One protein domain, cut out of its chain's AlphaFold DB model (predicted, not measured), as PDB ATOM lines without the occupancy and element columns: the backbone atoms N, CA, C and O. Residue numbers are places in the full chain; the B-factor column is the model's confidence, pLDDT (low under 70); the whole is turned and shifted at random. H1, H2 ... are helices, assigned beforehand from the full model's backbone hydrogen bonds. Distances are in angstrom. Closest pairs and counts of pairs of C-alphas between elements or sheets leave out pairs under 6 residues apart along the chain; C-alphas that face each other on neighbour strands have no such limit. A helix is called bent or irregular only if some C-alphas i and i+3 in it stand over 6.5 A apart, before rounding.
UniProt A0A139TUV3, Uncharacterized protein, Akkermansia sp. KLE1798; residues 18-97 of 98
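Overview. This is residues 18 to 97 of the 98 residues of an uncharacterized protein of Akkermansia sp. KLE1798 (UniProt A0A139TUV3). The long helix H3 makes the long axis; bent H2 folds back beside its first part, H1 makes a corner with H2a, and after the end of H3 the chain folds back through a tight link to the short H4, which is near H3 and from which residues 91 to 97 stick out. The printed part has 80 residues with four named helices, H1 to H4 in order, and no named strand: all helix. It is loose, with a radius of gyration of the C-alphas of 16.8 A, spanning 51 by 28 by 21 A.

Arrangement. H1, residues 18 to 27, and H2a, residues 29 to 37, touch only at the corner; their closest C-alphas, Cys 25 and Glu 32, are 4.8 A apart. H2b, residues 40 to 48, touches H3, residues 53 to 82, with H3's residues 53 to 57 alone; the closest C-alphas, Phe 43 and Pro 53, are 4.9 A apart. H4, residues 88 to 95, is near H3. In H1, H2a, H2b, H3 and H4 every O i to N i+4 pair is within hydrogen-bond range.

Along the chain. H1 begins at C-alpha 18 (38.717, 5.042, -33.256). H2, residues 29 to 48, one helix by its hydrogen bonds, is bent: C-alphas 37 and 40 are 6.9 A apart. H3 is 43.5 A long. H4 ends at C-alpha 95 (54.121, 9.542, -7.906).

Size, cuts and confidence. The printed part has no cut, and its three links are tight. Residues 18 to 26, 28 to 31 and 97 have pLDDT under 70.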
ATOM      1  N   SER A  18      40.152   5.208 -32.957       59.38
ATOM      2  CA  SER A  18      38.717   5.042 -33.256       59.38
ATOM      3  C   SER A  18      37.878   4.650 -32.022       59.38
ATOM      4  O   SER A  18      36.777   5.163 -31.806       59.38
ATOM      5  N   ALA A  19      38.410   3.794 -31.144       61.78
ATOM      6  CA  ALA A  19      37.739   3.438 -29.888       61.78
ATOM      7  C   ALA A  19      37.739   4.601 -28.876       61.78
ATOM      8  O   ALA A  19      36.709   4.893 -28.263       61.78
ATOM      9  N   GLN A  20      38.870   5.303 -28.746       62.22
ATOM     10  CA  GLN A  20      38.971   6.521 -27.933       62.22
ATOM     11  C   GLN A  20      38.093   7.650 -28.494       62.22
ATOM     12  O   GLN A  20      37.485   8.386 -27.723       62.22
ATOM     13  N   PHE A  21      37.945   7.725 -29.821       63.59
ATOM     14  CA  PHE A  21      37.010   8.604 -30.529       63.59
ATOM     15  C   PHE A  21      35.559   8.314 -30.135       63.59
ATOM     16  O   PHE A  21      34.840   9.224 -29.729       63.59
ATOM     17  N   ALA A  22      35.124   7.051 -30.188       63.09
ATOM     18  CA  ALA A  22      33.752   6.690 -29.832       63.09
ATOM     19  C   ALA A  22      33.445   6.969 -28.352       63.09
ATOM     20  O   ALA A  22      32.314   7.312 -28.007       63.09
ATOM     21  N   GLU A  23      34.440   6.821 -27.478       66.56
ATOM     22  CA  GLU A  23      34.322   7.121 -26.052       66.56
ATOM     23  C   GLU A  23      34.287   8.630 -25.770       66.56
ATOM     24  O   GLU A  23      33.462   9.091 -24.982       66.56
ATOM     25  N   ALA A  24      35.144   9.410 -26.432       64.94
ATOM     26  CA  ALA A  24      35.191  10.861 -26.286       64.94
ATOM     27  C   ALA A  24      33.918  11.531 -26.822       64.94
ATOM     28  O   ALA A  24      33.314  12.339 -26.119       64.94
ATOM     29  N   CYS A  25      33.440  11.123 -28.002       65.19
ATOM     30  CA  CYS A  25      32.159  11.575 -28.556       65.19
ATOM     31  C   CYS A  25      30.981  11.204 -27.645       65.19
ATOM     32  O   CYS A  25      30.084  12.017 -27.440       65.19
ATOM     33  N   ARG A  26      31.001  10.016 -27.017       67.38
ATOM     34  CA  ARG A  26      29.977   9.630 -26.031       67.38
ATOM     35  C   ARG A  26      29.978  10.512 -24.781       67.38
ATOM     36  O   ARG A  26      28.918  10.730 -24.205       67.38
ATOM     37  N   LYS A  27      31.142  11.006 -24.354       73.31
ATOM     38  CA  LYS A  27      31.282  11.886 -23.179       73.31
ATOM     39  C   LYS A  27      31.015  13.355 -23.492       73.31
ATOM     40  O   LYS A  27      30.641  14.094 -22.585       73.31
ATOM     41  N   ASN A  28      31.194  13.770 -24.745       68.69
ATOM     42  CA  ASN A  28      31.008  15.146 -25.186       68.69
ATOM     43  C   ASN A  28      30.175  15.202 -26.487       68.69
ATOM     44  O   ASN A  28      30.727  15.134 -27.587       68.69
ATOM     45  N   PRO A  29      28.846  15.381 -26.393       69.44
ATOM     46  CA  PRO A  29      27.973  15.493 -27.565       69.44
ATOM     47  C   PRO A  29      28.336  16.659 -28.500       69.44
ATOM     48  O   PRO A  29      28.097  16.591 -29.706       69.44
ATOM     49  N   HIS A  30      28.942  17.729 -27.970       68.50
ATOM     50  CA  HIS A  30      29.393  18.863 -28.780       68.50
ATOM     51  C   HIS A  30      30.596  18.502 -29.656       68.50
ATOM     52  O   HIS A  30      30.673  18.948 -30.801       68.50
ATOM     53  N   LEU A  31      31.485  17.645 -29.153       69.50
ATOM     54  CA  LEU A  31      32.612  17.101 -29.904       69.50
ATOM     55  C   LEU A  31      32.125  16.197 -31.045       69.50
ATOM     56  O   LEU A  31      32.630  16.302 -32.160       69.50
ATOM     57  N   GLU A  32      31.101  15.367 -30.820       71.44
ATOM     58  CA  GLU A  32      30.508  14.555 -31.893       71.44
ATOM     59  C   GLU A  32      29.931  15.438 -33.013       71.44
ATOM     60  O   GLU A  32      30.155  15.192 -34.203       71.44
ATOM     61  N   GLN A  33      29.218  16.502 -32.640       71.00
ATOM     62  CA  GLN A  33      28.650  17.444 -33.598       71.00
ATOM     63  C   GLN A  33      29.738  18.214 -34.365       71.00
ATOM     64  O   GLN A  33      29.619  18.387 -35.581       71.00
ATOM     65  N   ALA A  34      30.806  18.641 -33.686       70.50
ATOM     66  CA  ALA A  34      31.956  19.296 -34.305       70.50
ATOM     67  C   ALA A  34      32.719  18.351 -35.252       70.50
ATOM     68  O   ALA A  34      33.093  18.741 -36.356       70.50
ATOM     69  N   ALA A  35      32.883  17.081 -34.873       73.06
ATOM     70  CA  ALA A  35      33.521  16.070 -35.711       73.06
ATOM     71  C   ALA A  35      32.742  15.849 -37.014       73.06
ATOM     72  O   ALA A  35      33.320  15.885 -38.101       73.06
ATOM     73  N   ARG A  36      31.415  15.681 -36.913       75.12
ATOM     74  CA  ARG A  36      30.537  15.496 -38.079       75.12
ATOM     75  C   ARG A  36      30.506  16.729 -38.979       75.12
ATOM     76  O   ARG A  36      30.484  16.579 -40.199       75.12
ATOM     77  N   SER A  37      30.510  17.935 -38.407       80.12
ATOM     78  CA  SER A  37      30.458  19.174 -39.192       80.12
ATOM     79  C   SER A  37      31.762  19.453 -39.943       80.12
ATOM     80  O   SER A  37      31.731  19.961 -41.064       80.12
ATOM     81  N   LEU A  38      32.908  19.069 -39.371       84.88
ATOM     82  CA  LEU A  38      34.218  19.255 -39.993       84.88
ATOM     83  C   LEU A  38      34.588  18.130 -40.967       84.88
ATOM     84  O   LEU A  38      35.397  18.365 -41.863       84.88
ATOM     85  N   GLN A  39      33.991  16.940 -40.844       86.19
ATOM     86  CA  GLN A  39      34.354  15.767 -41.646       86.19
ATOM     87  C   GLN A  39      34.325  16.042 -43.154       86.19
ATOM     88  O   GLN A  39      35.313  15.787 -43.839       86.19
ATOM     89  N   ALA A  40      33.227  16.598 -43.672       87.44
ATOM     90  CA  ALA A  40      33.086  16.866 -45.104       87.44
ATOM     91  C   ALA A  40      34.138  17.870 -45.611       87.44
ATOM     92  O   ALA A  40      34.756  17.659 -46.655       87.44
ATOM     93  N   SER A  41      34.391  18.933 -44.840       90.75
ATOM     94  CA  SER A  41      35.394  19.954 -45.164       90.75
ATOM     95  C   SER A  41      36.816  19.397 -45.125       90.75
ATOM     96  O   SER A  41      37.617  19.699 -46.010       90.75
ATOM     97  N   ILE A  42      37.126  18.549 -44.140       90.12
ATOM     98  CA  ILE A  42      38.421  17.870 -44.028       90.12
ATOM     99  C   ILE A  42      38.620  16.913 -45.200       90.12
ATOM    100  O   ILE A  42      39.698  16.895 -45.784       90.12
ATOM    101  N   PHE A  43      37.591  16.153 -45.576       91.00
ATOM    102  CA  PHE A  43      37.692  15.198 -46.674       91.00
ATOM    103  C   PHE A  43      37.937  15.907 -48.007       91.00
ATOM    104  O   PHE A  43      38.887  15.571 -48.711       91.00
ATOM    105  N   ALA A  44      37.171  16.961 -48.298       93.69
ATOM    106  CA  ALA A  44      37.371  17.768 -49.498       93.69
ATOM    107  C   ALA A  44      38.754  18.447 -49.531       93.69
ATOM    108  O   ALA A  44      39.362  18.581 -50.596       93.69
ATOM    109  N   ALA A  45      39.274  18.891 -48.381       96.25
ATOM    110  CA  ALA A  45      40.615  19.466 -48.286       96.25
ATOM    111  C   ALA A  45      41.717  18.407 -48.467       96.25
ATOM    112  O   ALA A  45      42.705  18.670 -49.153       96.25
ATOM    113  N   ALA A  46      41.536  17.213 -47.901       95.50
ATOM    114  CA  ALA A  46      42.467  16.097 -48.031       95.50
ATOM    115  C   ALA A  46      42.574  15.617 -49.482       95.50
ATOM    116  O   ALA A  46      43.684  15.456 -49.986       95.50
ATOM    117  N   GLU A  47      41.445  15.493 -50.187       93.38
ATOM    118  CA  GLU A  47      41.420  15.153 -51.614       93.38
ATOM    119  C   GLU A  47      42.189  16.179 -52.456       93.38
ATOM    120  O   GLU A  47      43.037  15.804 -53.266       93.38
ATOM    121  N   LYS A  48      41.971  17.482 -52.219       97.19
ATOM    122  CA  LYS A  48      42.712  18.560 -52.901       97.19
ATOM    123  C   LYS A  48      44.216  18.523 -52.627       97.19
ATOM    124  O   LYS A  48      44.997  18.909 -53.491       97.19
ATOM    125  N   ALA A  49      44.613  18.083 -51.436       96.44
ATOM    126  CA  ALA A  49      46.008  17.946 -51.031       96.44
ATOM    127  C   ALA A  49      46.631  16.592 -51.423       96.44
ATOM    128  O   ALA A  49      47.790  16.352 -51.088       96.44
ATOM    129  N   ALA A  50      45.888  15.707 -52.102       96.38
ATOM    130  CA  ALA A  50      46.292  14.330 -52.398       96.38
ATOM    131  C   ALA A  50      46.692  13.513 -51.146       96.38
ATOM    132  O   ALA A  50      47.572  12.653 -51.197       96.38
ATOM    133  N   VAL A  51      46.031  13.770 -50.013       93.94
ATOM    134  CA  VAL A  51      46.193  13.039 -48.747       93.94
ATOM    135  C   VAL A  51      45.005  12.097 -48.549       93.94
ATOM    136  O   VAL A  51      43.875  12.435 -48.894       93.94
ATOM    137  N   ASN A  52      45.236  10.923 -47.954       91.88
ATOM    138  CA  ASN A  52      44.160  10.006 -47.577       91.88
ATOM    139  C   ASN A  52      43.168  10.694 -46.603       91.88
ATOM    140  O   ASN A  52      43.581  11.071 -45.499       91.88
ATOM    141  N   PRO A  53      41.877  10.854 -46.964       87.44
ATOM    142  CA  PRO A  53      40.927  11.605 -46.141       87.44
ATOM    143  C   PRO A  53      40.698  11.039 -44.727       87.44
ATOM    144  O   PRO A  53      40.761  11.823 -43.776       87.44
ATOM    145  N   PRO A  54      40.521   9.712 -44.532       85.44
ATOM    146  CA  PRO A  54      40.488   9.119 -43.192       85.44
ATOM    147  C   PRO A  54      41.714   9.450 -42.332       85.44
ATOM    148  O   PRO A  54      41.567   9.790 -41.158       85.44
ATOM    149  N   THR A  55      42.922   9.401 -42.904       84.88
ATOM    150  CA  THR A  55      44.151   9.763 -42.185       84.88
ATOM    151  C   THR A  55      44.153  11.235 -41.772       84.88
ATOM    152  O   THR A  55      44.450  11.544 -40.618       84.88
ATOM    153  N   ALA A  56      43.791  12.146 -42.681       88.25
ATOM    154  CA  ALA A  56      43.736  13.579 -42.389       88.25
ATOM    155  C   ALA A  56      42.723  13.895 -41.277       88.25
ATOM    156  O   ALA A  56      43.018  14.654 -40.355       88.25
ATOM    157  N   PHE A  57      41.554  13.255 -41.329       85.56
ATOM    158  CA  PHE A  57      40.531  13.369 -40.297       85.56
ATOM    159  C   PHE A  57      41.015  12.858 -38.941       85.56
ATOM    160  O   PHE A  57      40.873  13.567 -37.949       85.56
ATOM    161  N   GLY A  58      41.650  11.683 -38.896       82.38
ATOM    162  CA  GLY A  58      42.205  11.135 -37.658       82.38
ATOM    163  C   GLY A  58      43.250  12.051 -37.010       82.38
ATOM    164  O   GLY A  58      43.236  12.226 -35.794       82.38
ATOM    165  N   ILE A  59      44.116  12.680 -37.812       84.69
ATOM    166  CA  ILE A  59      45.125  13.637 -37.330       84.69
ATOM    167  C   ILE A  59      44.464  14.884 -36.740       84.69
ATOM    168  O   ILE A  59      44.721  15.220 -35.587       84.69
ATOM    169  N   ILE A  60      43.597  15.549 -37.507       86.62
ATOM    170  CA  ILE A  60      42.948  16.795 -37.073       86.62
ATOM    171  C   ILE A  60      42.103  16.545 -35.825       86.62
ATOM    172  O   ILE A  60      42.136  17.322 -34.875       86.62
ATOM    173  N   PHE A  61      41.369  15.437 -35.805       79.94
ATOM    174  CA  PHE A  61      40.521  15.095 -34.679       79.94
ATOM    175  C   PHE A  61      41.325  14.783 -33.411       79.94
ATOM    176  O   PHE A  61      40.972  15.261 -32.335       79.94
ATOM    177  N   ARG A  62      42.428  14.027 -33.522       82.06
ATOM    178  CA  ARG A  62      43.344  13.796 -32.392       82.06
ATOM    179  C   ARG A  62      43.808  15.120 -31.788       82.06
ATOM    180  O   ARG A  62      43.837  15.252 -30.568       82.06
ATOM    181  N   ASP A  63      44.150  16.093 -32.624       84.06
ATOM    182  CA  ASP A  63      44.660  17.378 -32.155       84.06
ATOM    183  C   ASP A  63      43.557  18.224 -31.485       84.06
ATOM    184  O   ASP A  63      43.812  18.851 -30.458       84.06
ATOM    185  N   ILE A  64      42.314  18.165 -31.983       82.12
ATOM    186  CA  ILE A  64      41.140  18.756 -31.311       82.12
ATOM    187  C   ILE A  64      40.932  18.121 -29.929       82.12
ATOM    188  O   ILE A  64      40.776  18.833 -28.939       82.12
ATOM    189  N   MET A  65      40.994  16.791 -29.837       78.56
ATOM    190  CA  MET A  65      40.852  16.071 -28.569       78.56
ATOM    191  C   MET A  65      41.935  16.430 -27.553       78.56
ATOM    192  O   MET A  65      41.645  16.610 -26.370       78.56
ATOM    193  N   LEU A  66      43.186  16.536 -28.005       80.75
ATOM    194  CA  LEU A  66      44.293  16.970 -27.154       80.75
ATOM    195  C   LEU A  66      44.060  18.392 -26.644       80.75
ATOM    196  O   LEU A  66      44.287  18.657 -25.465       80.75
ATOM    197  N   LEU A  67      43.571  19.293 -27.498       83.38
ATOM    198  CA  LEU A  67      43.245  20.654 -27.090       83.38
ATOM    199  C   LEU A  67      42.147  20.681 -26.018       83.38
ATOM    200  O   LEU A  67      42.339  21.350 -25.005       83.38
ATOM    201  N   GLU A  68      41.047  19.938 -26.192       80.56
ATOM    202  CA  GLU A  68      39.985  19.846 -25.175       80.56
ATOM    203  C   GLU A  68      40.524  19.312 -23.840       80.56
ATOM    204  O   GLU A  68      40.237  19.861 -22.773       80.56
ATOM    205  N   TYR A  69      41.363  18.274 -23.889       81.62
ATOM    206  CA  TYR A  69      42.011  17.719 -22.703       81.62
ATOM    207  C   TYR A  69      42.877  18.758 -21.976       81.62
ATOM    208  O   TYR A  69      42.776  18.913 -20.755       81.62
ATOM    209  N   PHE A  70      43.711  19.501 -22.710       83.19
ATOM    210  CA  PHE A  70      44.561  20.532 -22.118       83.19
ATOM    211  C   PHE A  70      43.761  21.715 -21.580       83.19
ATOM    212  O   PHE A  70      44.094  22.225 -20.512       83.19
ATOM    213  N   GLN A  71      42.694  22.131 -22.266       84.75
ATOM    214  CA  GLN A  71      41.791  23.171 -21.772       84.75
ATOM    215  C   GLN A  71      41.187  22.768 -20.426       84.75
ATOM    216  O   GLN A  71      41.301  23.527 -19.463       84.75
ATOM    217  N   LYS A  72      40.671  21.538 -20.319       85.50
ATOM    218  CA  LYS A  72      40.149  21.010 -19.056       85.50
ATOM    219  C   LYS A  72      41.217  20.980 -17.958       85.50
ATOM    220  O   LYS A  72      40.963  21.446 -16.853       85.50
ATOM    221  N   ARG A  73      42.436  20.510 -18.256       88.06
ATOM    222  CA  ARG A  73      43.543  20.531 -17.277       88.06
ATOM    223  C   ARG A  73      43.871  21.936 -16.788       88.06
ATOM    224  O   ARG A  73      44.182  22.105 -15.615       88.06
ATOM    225  N   VAL A  74      43.835  22.936 -17.668       92.50
ATOM    226  CA  VAL A  74      44.086  24.336 -17.300       92.50
ATOM    227  C   VAL A  74      42.974  24.875 -16.400       92.50
ATOM    228  O   VAL A  74      43.267  25.587 -15.438       92.50
ATOM    229  N   GLU A  75      41.716  24.541 -16.684       95.31
ATOM    230  CA  GLU A  75      40.574  24.907 -15.840       95.31
ATOM    231  C   GLU A  75      40.664  24.263 -14.455       95.31
ATOM    232  O   GLU A  75      40.600  24.975 -13.451       95.31
ATOM    233  N   ASP A  76      40.903  22.953 -14.400       93.75
ATOM    234  CA  ASP A  76      41.066  22.207 -13.151       93.75
ATOM    235  C   ASP A  76      42.253  22.763 -12.346       93.75
ATOM    236  O   ASP A  76      42.138  23.024 -11.147       93.75
ATOM    237  N   ALA A  77      43.378  23.049 -13.014       96.00
ATOM    238  CA  ALA A  77      44.537  23.653 -12.370       96.00
ATOM    239  C   ALA A  77      44.219  25.030 -11.779       96.00
ATOM    240  O   ALA A  77      44.591  25.323 -10.644       96.00
ATOM    241  N   ARG A  78      43.504  25.878 -12.525       98.00
ATOM    242  CA  ARG A  78      43.088  27.198 -12.044       98.00
ATOM    243  C   ARG A  78      42.183  27.082 -10.821       98.00
ATOM    244  O   ARG A  78      42.372  27.846  -9.874       98.00
ATOM    245  N   ALA A  79      41.222  26.162 -10.839       97.75
ATOM    246  CA  ALA A  79      40.302  25.945  -9.731       97.75
ATOM    247  C   ALA A  79      41.047  25.505  -8.460       97.75
ATOM    248  O   ALA A  79      40.904  26.158  -7.427       97.75
ATOM    249  N   SER A  80      41.907  24.484  -8.552       98.06
ATOM    250  CA  SER A  80      42.702  24.006  -7.413       98.06
ATOM    251  C   SER A  80      43.626  25.089  -6.859       98.06
ATOM    252  O   SER A  80      43.622  25.352  -5.659       98.06
ATOM    253  N   LEU A  81      44.358  25.795  -7.727       97.88
ATOM    254  CA  LEU A  81      45.292  26.831  -7.276       97.88
ATOM    255  C   LEU A  81      44.574  28.029  -6.645       97.88
ATOM    256  O   LEU A  81      45.079  28.605  -5.686       97.88
ATOM    257  N   THR A  82      43.380  28.382  -7.131       98.25
ATOM    258  CA  THR A  82      42.535  29.413  -6.500       98.25
ATOM    259  C   THR A  82      42.078  28.985  -5.101       98.25
ATOM    260  O   THR A  82      41.961  29.827  -4.213       98.25
ATOM    261  N   ALA A  83      41.865  27.685  -4.885       97.94
ATOM    262  CA  ALA A  83      41.558  27.111  -3.577       97.94
ATOM    263  C   ALA A  83      42.797  26.920  -2.673       97.94
ATOM    264  O   ALA A  83      42.649  26.531  -1.518       97.94
ATOM    265  N   GLY A  84      44.012  27.210  -3.161       97.81
ATOM    266  CA  GLY A  84      45.261  26.987  -2.424       97.81
ATOM    267  C   GLY A  84      45.729  25.526  -2.412       97.81
ATOM    268  O   GLY A  84      46.562  25.156  -1.587       97.81
ATOM    269  N   GLU A  85      45.210  24.702  -3.320       97.81
ATOM    270  CA  GLU A  85      45.491  23.271  -3.424       97.81
ATOM    271  C   GLU A  85      46.303  22.948  -4.689       97.81
ATOM    272  O   GLU A  85      46.239  23.654  -5.699       97.81
ATOM    273  N   LEU A  86      47.056  21.843  -4.660       96.56
ATOM    274  CA  LEU A  86      47.682  21.303  -5.869       96.56
ATOM    275  C   LEU A  86      46.649  20.535  -6.711       96.56
ATOM    276  O   LEU A  86      45.861  19.776  -6.145       96.56
ATOM    277  N   PRO A  87      46.673  20.657  -8.051       96.50
ATOM    278  CA  PRO A  87      45.772  19.891  -8.907       96.50
ATOM    279  C   PRO A  87      46.035  18.386  -8.777       96.50
ATOM    280  O   PRO A  87      47.190  17.955  -8.787       96.50
ATOM    281  N   ALA A  88      44.972  17.579  -8.713       93.38
ATOM    282  CA  ALA A  88      45.070  16.132  -8.483       93.38
ATOM    283  C   ALA A  88      46.004  15.428  -9.482       93.38
ATOM    284  O   ALA A  88      46.866  14.650  -9.074       93.38
ATOM    285  N   PHE A  89      45.912  15.786 -10.769       90.25
ATOM    286  CA  PHE A  89      46.757  15.209 -11.817       90.25
ATOM    287  C   PHE A  89      48.259  15.436 -11.568       90.25
ATOM    288  O   PHE A  89      49.070  14.596 -11.938       90.25
ATOM    289  N   VAL A  90      48.653  16.546 -10.924       92.75
ATOM    290  CA  VAL A  90      50.063  16.829 -10.599       92.75
ATOM    291  C   VAL A  90      50.551  15.869  -9.521       92.75
ATOM    292  O   VAL A  90      51.659  15.347  -9.603       92.75
ATOM    293  N   ILE A  91      49.714  15.621  -8.511       92.69
ATOM    294  CA  ILE A  91      50.028  14.702  -7.414       92.69
ATOM    295  C   ILE A  91      50.154  13.273  -7.952       92.69
ATOM    296  O   ILE A  91      51.078  12.563  -7.567       92.69
ATOM    297  N   GLU A  92      49.243  12.855  -8.828       90.81
ATOM    298  CA  GLU A  92      49.255  11.529  -9.452       90.81
ATOM    299  C   GLU A  92      50.506  11.325 -10.314       90.81
ATOM    300  O   GLU A  92      51.293  10.425 -10.037       90.81
ATOM    301  N   GLU A  93      50.769  12.223 -11.266       89.62
ATOM    302  CA  GLU A  93      51.919  12.108 -12.175       89.62
ATOM    303  C   GLU A  93      53.267  12.209 -11.445       89.62
ATOM    304  O   GLU A  93      54.248  11.595 -11.859       89.62
ATOM    305  N   SER A  94      53.332  12.943 -10.329       88.38
ATOM    306  CA  SER A  94      54.554  13.020  -9.515       88.38
ATOM    307  C   SER A  94      54.905  11.703  -8.816       88.38
ATOM    308  O   SER A  94      56.078  11.459  -8.541       88.38
ATOM    309  N   LYS A  95      53.911  10.848  -8.544       83.19
ATOM    310  CA  LYS A  95      54.121   9.542  -7.906       83.19
ATOM    311  C   LYS A  95      54.646   8.508  -8.892       83.19
ATOM    312  O   LYS A  95      55.421   7.658  -8.485       83.19
ATOM    313  N   ASP A  96      54.271   8.616 -10.164       71.19
ATOM    314  CA  ASP A  96      54.737   7.714 -11.226       71.19
ATOM    315  C   ASP A  96      56.192   7.993 -11.655       71.19
ATOM    316  O   ASP A  96      56.791   7.222 -12.404       71.19
ATOM    317  N   LEU A  97      56.773   9.104 -11.187       63.84
ATOM    318  CA  LEU A  97      58.162   9.495 -11.438       63.84
ATOM    319  C   LEU A  97      59.148   8.959 -10.379       63.84
ATOM    320  O   LEU A  97      60.347   9.251 -10.473       63.84
TER     321      LEU A  97